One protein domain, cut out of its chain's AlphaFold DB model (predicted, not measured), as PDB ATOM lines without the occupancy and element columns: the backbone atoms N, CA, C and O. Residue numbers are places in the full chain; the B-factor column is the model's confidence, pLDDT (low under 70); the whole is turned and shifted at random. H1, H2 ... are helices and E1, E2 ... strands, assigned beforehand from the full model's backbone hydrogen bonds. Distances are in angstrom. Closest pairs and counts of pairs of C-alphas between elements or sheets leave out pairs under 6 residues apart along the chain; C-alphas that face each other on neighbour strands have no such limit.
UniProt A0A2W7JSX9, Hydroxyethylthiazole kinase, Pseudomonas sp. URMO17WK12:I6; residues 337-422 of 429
ATOM      1  N   LEU A 337     125.734 169.106 192.647       91.31
ATOM      2  CA  LEU A 337     124.303 169.394 192.655       91.31
ATOM      3  C   LEU A 337     123.539 168.136 192.236       91.31
ATOM      4  O   LEU A 337     123.766 167.605 191.146       91.31
ATOM      5  N   VAL A 338     122.655 167.669 193.111       91.06
ATOM      6  CA  VAL A 338     121.802 166.497 192.906       91.06
ATOM      7  C   VAL A 338     120.354 166.983 192.842       91.06
ATOM      8  O   VAL A 338     119.768 167.297 193.871       91.06
ATOM      9  N   ASP A 339     119.830 167.097 191.622       89.25
ATOM     10  CA  ASP A 339     118.469 167.555 191.277       89.25
ATOM     11  C   ASP A 339     117.865 166.618 190.211       89.25
ATOM     12  O   ASP A 339     117.352 167.042 189.180       89.25
ATOM     13  N   ASP A 340     118.085 165.312 190.370       89.50
ATOM     14  CA  ASP A 340     117.625 164.280 189.432       89.50
ATOM     15  C   ASP A 340     116.589 163.335 190.047       89.50
ATOM     16  O   ASP A 340     116.341 162.256 189.506       89.50
ATOM     17  N   ASP A 341     115.979 163.761 191.151       87.06
ATOM     18  CA  ASP A 341     114.867 163.083 191.797       87.06
ATOM     19  C   ASP A 341     113.633 163.988 191.802       87.06
ATOM     20  O   ASP A 341     113.640 165.063 192.402       87.06
ATOM     21  N   ALA A 342     112.610 163.587 191.053       79.00
ATOM     22  CA  ALA A 342     111.467 164.429 190.709       79.00
ATOM     23  C   ALA A 342     110.118 163.804 191.087       79.00
ATOM     24  O   ALA A 342     109.079 164.346 190.705       79.00
ATOM     25  N   ASP A 343     110.114 162.651 191.764       79.94
ATOM     26  CA  ASP A 343     108.883 162.154 192.379       79.94
ATOM     27  C   ASP A 343     108.501 163.015 193.592       79.94
ATOM     28  O   ASP A 343     109.167 163.998 193.873       79.94
ATOM     29  N   GLU A 344     107.381 162.729 194.256       78.88
ATOM     30  CA  GLU A 344     106.896 163.500 195.416       78.88
ATOM     31  C   GLU A 344     106.711 162.604 196.655       78.88
ATOM     32  O   GLU A 344     106.074 162.999 197.632       78.88
ATOM     33  N   ASP A 345     107.232 161.371 196.631       82.00
ATOM     34  CA  ASP A 345     106.939 160.355 197.652       82.00
ATOM     35  C   ASP A 345     107.976 160.294 198.788       82.00
ATOM     36  O   ASP A 345     107.839 159.496 199.720       82.00
ATOM     37  N   SER A 346     108.965 161.197 198.754       83.31
ATOM     38  CA  SER A 346     110.064 161.317 199.727       83.31
ATOM     39  C   SER A 346     110.989 160.093 199.794       83.31
ATOM     40  O   SER A 346     111.807 159.994 200.714       83.31
ATOM     41  N   HIS A 347     110.913 159.177 198.829       88.38
ATOM     42  CA  HIS A 347     111.844 158.069 198.692       88.38
ATOM     43  C   HIS A 347     112.890 158.387 197.617       88.38
ATOM     44  O   HIS A 347     112.568 158.649 196.473       88.38
ATOM     45  N   CYS A 348     114.174 158.290 197.952       89.38
ATOM     46  CA  CYS A 348     115.271 158.606 197.045       89.38
ATOM     47  C   CYS A 348     115.318 157.671 195.825       89.38
ATOM     48  O   CYS A 348     115.740 156.508 195.916       89.38
ATOM     49  N   GLN A 349     115.006 158.230 194.659       88.25
ATOM     50  CA  GLN A 349     115.188 157.636 193.336       88.25
ATOM     51  C   GLN A 349     116.319 158.271 192.526       88.25
ATOM     52  O   GLN A 349     116.590 157.779 191.433       88.25
ATOM     53  N   SER A 350     117.022 159.287 193.053       91.69
ATOM     54  CA  SER A 350     118.168 159.947 192.393       91.69
ATOM     55  C   SER A 350     119.131 158.945 191.725       91.69
ATOM     56  O   SER A 350     119.893 158.261 192.424       91.69
ATOM     57  N   PRO A 351     119.163 158.860 190.378       92.06
ATOM     58  CA  PRO A 351     120.075 157.959 189.679       92.06
ATOM     59  C   PRO A 351     121.541 158.264 189.997       92.06
ATOM     60  O   PRO A 351     122.336 157.348 190.213       92.06
ATOM     61  N   TYR A 352     121.891 159.549 190.103       91.56
ATOM     62  CA  TYR A 352     123.244 159.971 190.442       91.56
ATOM     63  C   TYR A 352     123.670 159.528 191.840       91.56
ATOM     64  O   TYR A 352     124.787 159.036 192.006       91.56
ATOM     65  N   LEU A 353     122.812 159.673 192.857       91.75
ATOM     66  CA  LEU A 353     123.160 159.259 194.217       91.75
ATOM     67  C   LEU A 353     123.360 157.743 194.304       91.75
ATOM     68  O   LEU A 353     124.304 157.271 194.949       91.75
ATOM     69  N   ARG A 354     122.501 156.986 193.616       92.06
ATOM     70  CA  ARG A 354     122.588 155.524 193.535       92.06
ATOM     71  C   ARG A 354     123.882 155.067 192.879       92.06
ATOM     72  O   ARG A 354     124.536 154.176 193.420       92.06
ATOM     73  N   GLU A 355     124.301 155.711 191.794       92.56
ATOM     74  CA  GLU A 355     125.588 155.449 191.142       92.56
ATOM     75  C   GLU A 355     126.774 155.856 192.033       92.56
ATOM     76  O   GLU A 355     127.698 155.069 192.252       92.56
ATOM     77  N   LEU A 356     126.726 157.056 192.623       91.06
ATOM     78  CA  LEU A 356     127.786 157.603 193.474       91.06
ATOM     79  C   LEU A 356     128.122 156.670 194.648       91.06
ATOM     80  O   LEU A 356     129.300 156.485 194.995       91.06
ATOM     81  N   LEU A 357     127.087 156.096 195.261       92.25
ATOM     82  CA  LEU A 357     127.184 155.190 196.403       92.25
ATOM     83  C   LEU A 357     127.204 153.706 196.012       92.25
ATOM     84  O   LEU A 357     127.514 152.879 196.867       92.25
ATOM     85  N   LYS A 358     126.948 153.374 194.740       90.25
ATOM     86  CA  LYS A 358     126.816 151.999 194.229       90.25
ATOM     87  C   LYS A 358     125.707 151.207 194.937       90.25
ATOM     88  O   LYS A 358     125.891 150.038 195.258       90.25
ATOM     89  N   LEU A 359     124.559 151.848 195.180       87.19
ATOM     90  CA  LEU A 359     123.414 151.258 195.901       87.19
ATOM     91  C   LEU A 359     122.724 150.116 195.137       87.19
ATOM     92  O   LEU A 359     121.998 149.330 195.735       87.19
ATOM     93  N   ASP A 360     122.940 150.035 193.823       84.62
ATOM     94  CA  ASP A 360     122.355 149.010 192.951       84.62
ATOM     95  C   ASP A 360     123.296 147.821 192.678       84.62
ATOM     96  O   ASP A 360     122.908 146.853 192.019       84.62
ATOM     97  N   GLU A 361     124.541 147.865 193.166       77.12
ATOM     98  CA  GLU A 361     125.485 146.757 193.020       77.12
ATOM     99  C   GLU A 361     125.187 145.673 194.070       77.12
ATOM    100  O   GLU A 361     125.645 145.752 195.210       77.12
ATOM    101  N   ASP A 362     124.444 144.627 193.687       61.22
ATOM    102  CA  ASP A 362     124.232 143.465 194.560       61.22
ATOM    103  C   ASP A 362     125.579 142.742 194.811       61.22
ATOM    104  O   ASP A 362     126.194 142.243 193.860       61.22
ATOM    105  N   PRO A 363     126.057 142.625 196.066       55.50
ATOM    106  CA  PRO A 363     127.311 141.945 196.382       55.50
ATOM    107  C   PRO A 363     127.262 140.435 196.094       55.50
ATOM    108  O   PRO A 363     128.314 139.810 195.955       55.50
ATOM    109  N   LEU A 364     126.068 139.839 195.987       47.94
ATOM    110  CA  LEU A 364     125.864 138.437 195.617       47.94
ATOM    111  C   LEU A 364     125.692 138.247 194.099       47.94
ATOM    112  O   LEU A 364     126.032 137.176 193.591       47.94
ATOM    113  N   TYR A 365     125.213 139.265 193.373       44.09
ATOM    114  CA  TYR A 365     124.952 139.214 191.925       44.09
ATOM    115  C   TYR A 365     125.205 140.570 191.234       44.09
ATOM    116  O   TYR A 365     124.257 141.230 190.804       44.09
ATOM    117  N   PRO A 366     126.470 140.996 191.071       41.56
ATOM    118  CA  PRO A 366     126.774 142.288 190.467       41.56
ATOM    119  C   PRO A 366     126.275 142.343 189.011       41.56
ATOM    120  O   PRO A 366     126.481 141.379 188.257       41.56
ATOM    121  N   PRO A 367     125.654 143.453 188.570       41.00
ATOM    122  CA  PRO A 367     125.088 143.580 187.233       41.00
ATOM    123  C   PRO A 367     126.174 143.860 186.182       41.00
ATOM    124  O   PRO A 367     126.194 144.919 185.580       41.00
ATOM    125  N   SER A 368     127.083 142.906 185.959       47.59
ATOM    126  CA  SER A 368     127.888 142.752 184.733       47.59
ATOM    127  C   SER A 368     128.948 141.664 184.928       47.59
ATOM    128  O   SER A 368     130.119 141.945 185.183       47.59
ATOM    129  N   ARG A 369     128.558 140.398 184.768       40.66
ATOM    130  CA  ARG A 369     129.466 139.353 184.278       40.66
ATOM    131  C   ARG A 369     128.717 138.537 183.244       40.66
ATOM    132  O   ARG A 369     127.640 138.011 183.518       40.66
ATOM    133  N   ASN A 370     129.271 138.465 182.039       42.84
ATOM    134  CA  ASN A 370     128.748 137.607 180.984       42.84
ATOM    135  C   ASN A 370     128.689 136.171 181.540       42.84
ATOM    136  O   ASN A 370     129.637 135.736 182.195       42.84
ATOM    137  N   ILE A 371     127.615 135.415 181.282       45.44
ATOM    138  CA  ILE A 371     127.432 134.020 181.764       45.44
ATOM    139  C   ILE A 371     128.666 133.130 181.482       45.44
ATOM    140  O   ILE A 371     128.943 132.163 182.191       45.44
ATOM    141  N   VAL A 372     129.448 133.494 180.465       48.56
ATOM    142  CA  VAL A 372     130.676 132.823 180.028       48.56
ATOM    143  C   VAL A 372     131.882 133.054 180.960       48.56
ATOM    144  O   VAL A 372     132.775 132.213 181.007       48.56
ATOM    145  N   GLU A 373     131.932 134.149 181.721       45.97
ATOM    146  CA  GLU A 373     133.008 134.420 182.694       45.97
ATOM    147  C   GLU A 373     132.743 133.747 184.045       45.97
ATOM    148  O   GLU A 373     133.670 133.269 184.698       45.97
ATOM    149  N   ILE A 374     131.467 133.632 184.427       46.53
ATOM    150  CA  ILE A 374     131.031 132.960 185.659       46.53
ATOM    151  C   ILE A 374     131.387 131.463 185.622       46.53
ATOM    152  O   ILE A 374     131.765 130.893 186.643       46.53
ATOM    153  N   SER A 375     131.360 130.831 184.443       46.88
ATOM    154  CA  SER A 375     131.686 129.405 184.279       46.88
ATOM    155  C   SER A 375     133.184 129.072 184.348       46.88
ATOM    156  O   SER A 375     133.542 127.895 184.344       46.88
ATOM    157  N   LYS A 376     134.066 130.082 184.426       47.75
ATOM    158  CA  LYS A 376     135.529 129.909 184.459       47.75
ATOM    159  C   LYS A 376     136.175 130.244 185.807       47.75
ATOM    160  O   LYS A 376     137.376 130.033 185.957       47.75
ATOM    161  N   ALA A 377     135.418 130.746 186.785       41.59
ATOM    162  CA  ALA A 377     135.942 131.050 188.116       41.59
ATOM    163  C   ALA A 377     136.054 129.761 188.968       41.59
ATOM    164  O   ALA A 377     135.048 129.076 189.156       41.59
ATOM    165  N   PRO A 378     137.240 129.414 189.506       45.03
ATOM    166  CA  PRO A 378     137.467 128.125 190.168       45.03
ATOM    167  C   PRO A 378     136.816 127.953 191.554       45.03
ATOM    168  O   PRO A 378     136.939 126.869 192.123       45.03
ATOM    169  N   ASP A 379     136.101 128.955 192.084       46.91
ATOM    170  CA  ASP A 379     135.725 128.999 193.509       46.91
ATOM    171  C   ASP A 379     134.218 128.911 193.832       46.91
ATOM    172  O   ASP A 379     133.804 129.104 194.971       46.91
ATOM    173  N   PHE A 380     133.369 128.503 192.885       41.19
ATOM    174  CA  PHE A 380     131.959 128.173 193.178       41.19
ATOM    175  C   PHE A 380     131.763 126.731 193.696       41.19
ATOM    176  O   PHE A 380     130.782 126.066 193.369       41.19
ATOM    177  N   LYS A 381     132.679 126.215 194.529       38.88
ATOM    178  CA  LYS A 381     132.469 124.935 195.246       38.88
ATOM    179  C   LYS A 381     131.716 125.077 196.572       38.88
ATOM    180  O   LYS A 381     131.454 124.078 197.240       38.88
ATOM    181  N   HIS A 382     131.283 126.285 196.907       39.72
ATOM    182  CA  HIS A 382     130.219 126.526 197.873       39.72
ATOM    183  C   HIS A 382     129.238 127.527 197.269       39.72
ATOM    184  O   HIS A 382     129.323 128.729 197.488       39.72
ATOM    185  N   VAL A 383     128.276 127.021 196.497       39.88
ATOM    186  CA  VAL A 383     126.960 127.661 196.493       39.88
ATOM    187  C   VAL A 383     126.467 127.495 197.932       39.88
ATOM    188  O   VAL A 383     126.343 126.344 198.360       39.88
ATOM    189  N   PRO A 384     126.259 128.568 198.720       37.03
ATOM    190  CA  PRO A 384     125.610 128.406 200.009       37.03
ATOM    191  C   PRO A 384     124.292 127.699 199.722       37.03
ATOM    192  O   PRO A 384     123.560 128.122 198.821       37.03
ATOM    193  N   ALA A 385     124.023 126.593 200.416       39.84
ATOM    194  CA  ALA A 385     122.718 125.962 200.342       39.84
ATOM    195  C   ALA A 385     121.663 127.068 200.477       39.84
ATOM    196  O   ALA A 385     121.797 127.936 201.347       39.84
ATOM    197  N   LYS A 386     120.653 127.082 199.592       41.59
ATOM    198  CA  LYS A 386     119.450 127.878 199.853       41.59
ATOM    199  C   LYS A 386     119.060 127.556 201.296       41.59
ATOM    200  O   LYS A 386     118.914 126.366 201.578       41.59
ATOM    201  N   PRO A 387     118.958 128.539 202.203       41.91
ATOM    202  CA  PRO A 387     118.465 128.243 203.528       41.91
ATOM    203  C   PRO A 387     117.007 127.819 203.346       41.91
ATOM    204  O   PRO A 387     116.137 128.648 203.089       41.91
ATOM    205  N   GLU A 388     116.768 126.513 203.369       49.12
ATOM    206  CA  GLU A 388     115.448 125.941 203.592       49.12
ATOM    207  C   GLU A 388     115.162 126.054 205.088       49.12
ATOM    208  O   GLU A 388     115.258 125.080 205.821       49.12
ATOM    209  N   GLU A 389     114.859 127.270 205.539       44.19
ATOM    210  CA  GLU A 389     114.139 127.512 206.786       44.19
ATOM    211  C   GLU A 389     113.167 128.674 206.546       44.19
ATOM    212  O   GLU A 389     113.533 129.736 206.033       44.19
ATOM    213  N   ASP A 390     111.897 128.437 206.854       44.06
ATOM    214  CA  ASP A 390     110.808 129.400 206.743       44.06
ATOM    215  C   ASP A 390     111.160 130.710 207.490       44.06
ATOM    216  O   ASP A 390     111.469 130.683 208.677       44.06
ATOM    217  N   HIS A 391     111.083 131.863 206.802       48.09
ATOM    218  CA  HIS A 391     111.289 133.244 207.312       48.09
ATOM    219  C   HIS A 391     112.707 133.870 207.323       48.09
ATOM    220  O   HIS A 391     113.007 134.715 208.169       48.09
ATOM    221  N   VAL A 392     113.563 133.615 206.329       51.41
ATOM    222  CA  VAL A 392     114.831 134.371 206.164       51.41
ATOM    223  C   VAL A 392     114.598 135.747 205.502       51.41
ATOM    224  O   VAL A 392     114.855 135.925 204.318       51.41
ATOM    225  N   TYR A 393     114.109 136.709 206.297       54.28
ATOM    226  CA  TYR A 393     113.969 138.160 206.055       54.28
ATOM    227  C   TYR A 393     113.239 138.623 204.770       54.28
ATOM    228  O   TYR A 393     113.600 138.283 203.644       54.28
ATOM    229  N   SER A 394     112.237 139.502 204.918       73.75
ATOM    230  CA  SER A 394     111.540 140.124 203.780       73.75
ATOM    231  C   SER A 394     112.525 140.797 202.811       73.75
ATOM    232  O   SER A 394     113.585 141.283 203.212       73.75
ATOM    233  N   LYS A 395     112.164 140.880 201.520       73.94
ATOM    234  CA  LYS A 395     112.948 141.610 200.501       73.94
ATOM    235  C   LYS A 395     113.364 143.004 200.999       73.94
ATOM    236  O   LYS A 395     114.514 143.388 200.822       73.94
ATOM    237  N   SER A 396     112.451 143.708 201.672       74.25
ATOM    238  CA  SER A 396     112.702 145.022 202.274       74.25
ATOM    239  C   SER A 396     113.824 145.004 203.314       74.25
ATOM    240  O   SER A 396     114.710 145.845 203.257       74.25
ATOM    241  N   TYR A 397     113.858 144.014 204.209       79.06
ATOM    242  CA  TYR A 397     114.925 143.900 205.202       79.06
ATOM    243  C   TYR A 397     116.296 143.655 204.557       79.06
ATOM    244  O   TYR A 397     117.294 144.231 204.986       79.06
ATOM    245  N   ARG A 398     116.362 142.823 203.508       80.62
ATOM    246  CA  ARG A 398     117.624 142.548 202.796       80.62
ATOM    247  C   ARG A 398     118.159 143.805 202.104       80.62
ATOM    248  O   ARG A 398     119.347 144.083 202.221       80.62
ATOM    249  N   ILE A 399     117.279 144.573 201.456       82.12
ATOM    250  CA  ILE A 399     117.620 145.864 200.835       82.12
ATOM    251  C   ILE A 399     118.114 146.852 201.894       82.12
ATOM    252  O   ILE A 399     119.197 147.407 201.750       82.12
ATOM    253  N   LYS A 400     117.376 147.005 203.000       87.06
ATOM    254  CA  LYS A 400     117.759 147.894 204.101       87.06
ATOM    255  C   LYS A 400     119.148 147.567 204.653       87.06
ATOM    256  O   LYS A 400     119.966 148.464 204.822       87.06
ATOM    257  N   LYS A 401     119.432 146.283 204.902       88.12
ATOM    258  CA  LYS A 401     120.738 145.841 205.409       88.12
ATOM    259  C   LYS A 401     121.867 146.112 204.408       88.12
ATOM    260  O   LYS A 401     122.938 146.554 204.804       88.12
ATOM    261  N   HIS A 402     121.619 145.885 203.120       88.00
ATOM    262  CA  HIS A 402     122.582 146.201 202.067       88.00
ATOM    263  C   HIS A 402     122.896 147.705 202.008       88.00
ATOM    264  O   HIS A 402     124.062 148.098 202.021       88.00
ATOM    265  N   ASN A 403     121.861 148.550 202.033       91.19
ATOM    266  CA  ASN A 403     122.020 150.002 202.061       91.19
ATOM    267  C   ASN A 403     122.770 150.462 203.315       91.19
ATOM    268  O   ASN A 403     123.649 151.313 203.221       91.19
ATOM    269  N   GLN A 404     122.466 149.876 204.475       93.06
ATOM    270  CA  GLN A 404     123.176 150.142 205.723       93.06
ATOM    271  C   GLN A 404     124.685 149.900 205.573       93.06
ATOM    272  O   GLN A 404     125.474 150.808 205.830       93.06
ATOM    273  N   GLU A 405     125.086 148.731 205.064       92.12
ATOM    274  CA  GLU A 405     126.499 148.385 204.843       92.12
ATOM    275  C   GLU A 405     127.216 149.353 203.886       92.12
ATOM    276  O   GLU A 405     128.434 149.515 203.964       92.12
ATOM    277  N   ILE A 406     126.494 149.991 202.961       93.12
ATOM    278  CA  ILE A 406     127.048 150.998 202.049       93.12
ATOM    279  C   ILE A 406     127.139 152.365 202.722       93.12
ATOM    280  O   ILE A 406     128.198 152.991 202.666       93.12
ATOM    281  N   ILE A 407     126.048 152.841 203.323       93.25
ATOM    282  CA  ILE A 407     125.922 154.211 203.837       93.25
ATOM    283  C   ILE A 407     126.800 154.411 205.082       93.25
ATOM    284  O   ILE A 407     127.370 155.485 205.254       93.25
ATOM    285  N   GLU A 408     126.996 153.375 205.905       94.56
ATOM    286  CA  GLU A 408     127.870 153.430 207.090       94.56
ATOM    287  C   GLU A 408     129.367 153.564 206.755       94.56
ATOM    288  O   GLU A 408     130.161 153.950 207.614       94.56
ATOM    289  N   LYS A 409     129.790 153.284 205.513       94.62
ATOM    290  CA  LYS A 409     131.202 153.409 205.116       94.62
ATOM    291  C   LYS A 409     131.652 154.866 205.170       94.62
ATOM    292  O   LYS A 409     131.038 155.735 204.554       94.62
ATOM    293  N   GLU A 410     132.819 155.111 205.765       93.50
ATOM    294  CA  GLU A 410     133.453 156.439 205.749       93.50
ATOM    295  C   GLU A 410     133.605 156.994 204.328       93.50
ATOM    296  O   GLU A 410     133.306 158.155 204.080       93.50
ATOM    297  N   SER A 411     133.971 156.156 203.352       93.06
ATOM    298  CA  SER A 411     134.087 156.589 201.955       93.06
ATOM    299  C   SER A 411     132.760 157.051 201.345       93.06
ATOM    300  O   SER A 411     132.760 157.948 200.503       93.06
ATOM    301  N   SER A 412     131.631 156.474 201.764       93.25
ATOM    302  CA  SER A 412     130.295 156.932 201.374       93.25
ATOM    303  C   SER A 412     129.967 158.263 202.040       93.25
ATOM    304  O   SER A 412     129.557 159.198 201.357       93.25
ATOM    305  N   LYS A 413     130.229 158.390 203.346       92.00
ATOM    306  CA  LYS A 413     130.026 159.640 204.091       92.00
ATOM    307  C   LYS A 413     130.842 160.794 203.495       92.00
ATOM    308  O   LYS A 413     130.291 161.863 203.245       92.00
ATOM    309  N   GLU A 414     132.112 160.566 203.152       90.44
ATOM    310  CA  GLU A 414     132.958 161.564 202.480       90.44
ATOM    311  C   GLU A 414     132.404 161.993 201.116       90.44
ATOM    312  O   GLU A 414     132.405 163.180 200.789       90.44
ATOM    313  N   LYS A 415     131.866 161.054 200.325       91.38
ATOM    314  CA  LYS A 415     131.258 161.371 199.023       91.38
ATOM    315  C   LYS A 415     130.043 162.297 199.133       91.38
ATOM    316  O   LYS A 415     129.765 162.983 198.144       91.38
ATOM    317  N   LEU A 416     129.358 162.308 200.282       91.75
ATOM    318  CA  LEU A 416     128.120 163.053 200.544       91.75
ATOM    319  C   LEU A 416     128.338 164.447 201.156       91.75
ATOM    320  O   LEU A 416     127.476 165.307 201.002       91.75
ATOM    321  N   LYS A 417     129.484 164.712 201.802       88.38
ATOM    322  CA  LYS A 417     129.751 165.967 202.543       88.38
ATOM    323  C   LYS A 417     129.601 167.264 201.735       88.38
ATOM    324  O   LYS A 417     129.383 168.318 202.321       88.38
ATOM    325  N   ARG A 418     129.771 167.212 200.414       89.50
ATOM    326  CA  ARG A 418     129.716 168.378 199.509       89.50
ATOM    327  C   ARG A 418     128.608 168.247 198.465       89.50
ATOM    328  O   ARG A 418     128.715 168.768 197.358       89.50
ATOM    329  N   CYS A 419     127.547 167.528 198.805       91.75
ATOM    330  CA  CYS A 419     126.367 167.440 197.966       91.75
ATOM    331  C   CYS A 419     125.331 168.487 198.387       91.75
ATOM    332  O   CYS A 419     125.047 168.665 199.569       91.75
ATOM    333  N   ILE A 420     124.765 169.156 197.393       90.94
ATOM    334  CA  ILE A 420     123.597 170.020 197.502       90.94
ATOM    335  C   ILE A 420     122.469 169.240 196.855       90.94
ATOM    336  O   ILE A 420     122.578 168.857 195.690       90.94
ATOM    337  N   PHE A 421     121.428 168.970 197.625       90.56
ATOM    338  CA  PHE A 421     120.317 168.157 197.176       90.56
ATOM    339  C   PHE A 421     119.088 169.020 196.971       90.56
ATOM    340  O   PHE A 421     118.780 169.879 197.796       90.56
ATOM    341  N   LYS A 422     118.387 168.742 195.882       88.31
ATOM    342  CA  LYS A 422     117.021 169.162 195.663       88.31
ATOM    343  C   LYS A 422     116.162 167.905 195.623       88.31
ATOM    344  O   LYS A 422     116.440 166.985 194.860       88.31
TER     345      LYS A 422
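This is residues 337 to 422 of the 429 residues of the protein "Hydroxyethylthiazole kinase" of Pseudomonas sp. URMO17WK12:I6 (UniProt A0A2W7JSX9). With little regular structure, this is a small body, in which H1 and H4 come together and residues 337 to 338, at one end of the printed part, pair with residues 420 to 421 of E1 near the other, and a wide loop, residues 364 to 398, which sticks out with H2 on it and returns into H3. The 86 residues hold four named helices, then one strand, E1: mostly helix, with 34 residues in named elements. It is loose, radius of gyration of the C-alphas 16.9 A, spanning 46 by 33 by 26 A.

Residues 337 to 338 pair, parallel, with 420 to 421 of E1, residues 419 to 421. H1, residues 351 to 357, only just touches H4, residues 410 to 416, with 3 pairs of C-alphas within 8 A, closest Leu 357 and Ser 412 at 6.1 A. H2, residues 371 to 374, is apart from H3, residues 395 to 407. Every O i to N i+4 pair is within hydrogen-bond range in H1, H3 and H4; H2 is too short for one.

Find C-alpha 351 at (120.075, 157.959, 189.679), where H1 begins; H3 runs 18.4 A from first to last C-alpha; E1 ends at C-alpha 421 at (120.317, 168.157, 197.176).

The printed part has no cut; H1 to H2 and H2 to H3 are long links. Residues 362 to 393 have pLDDT under 70.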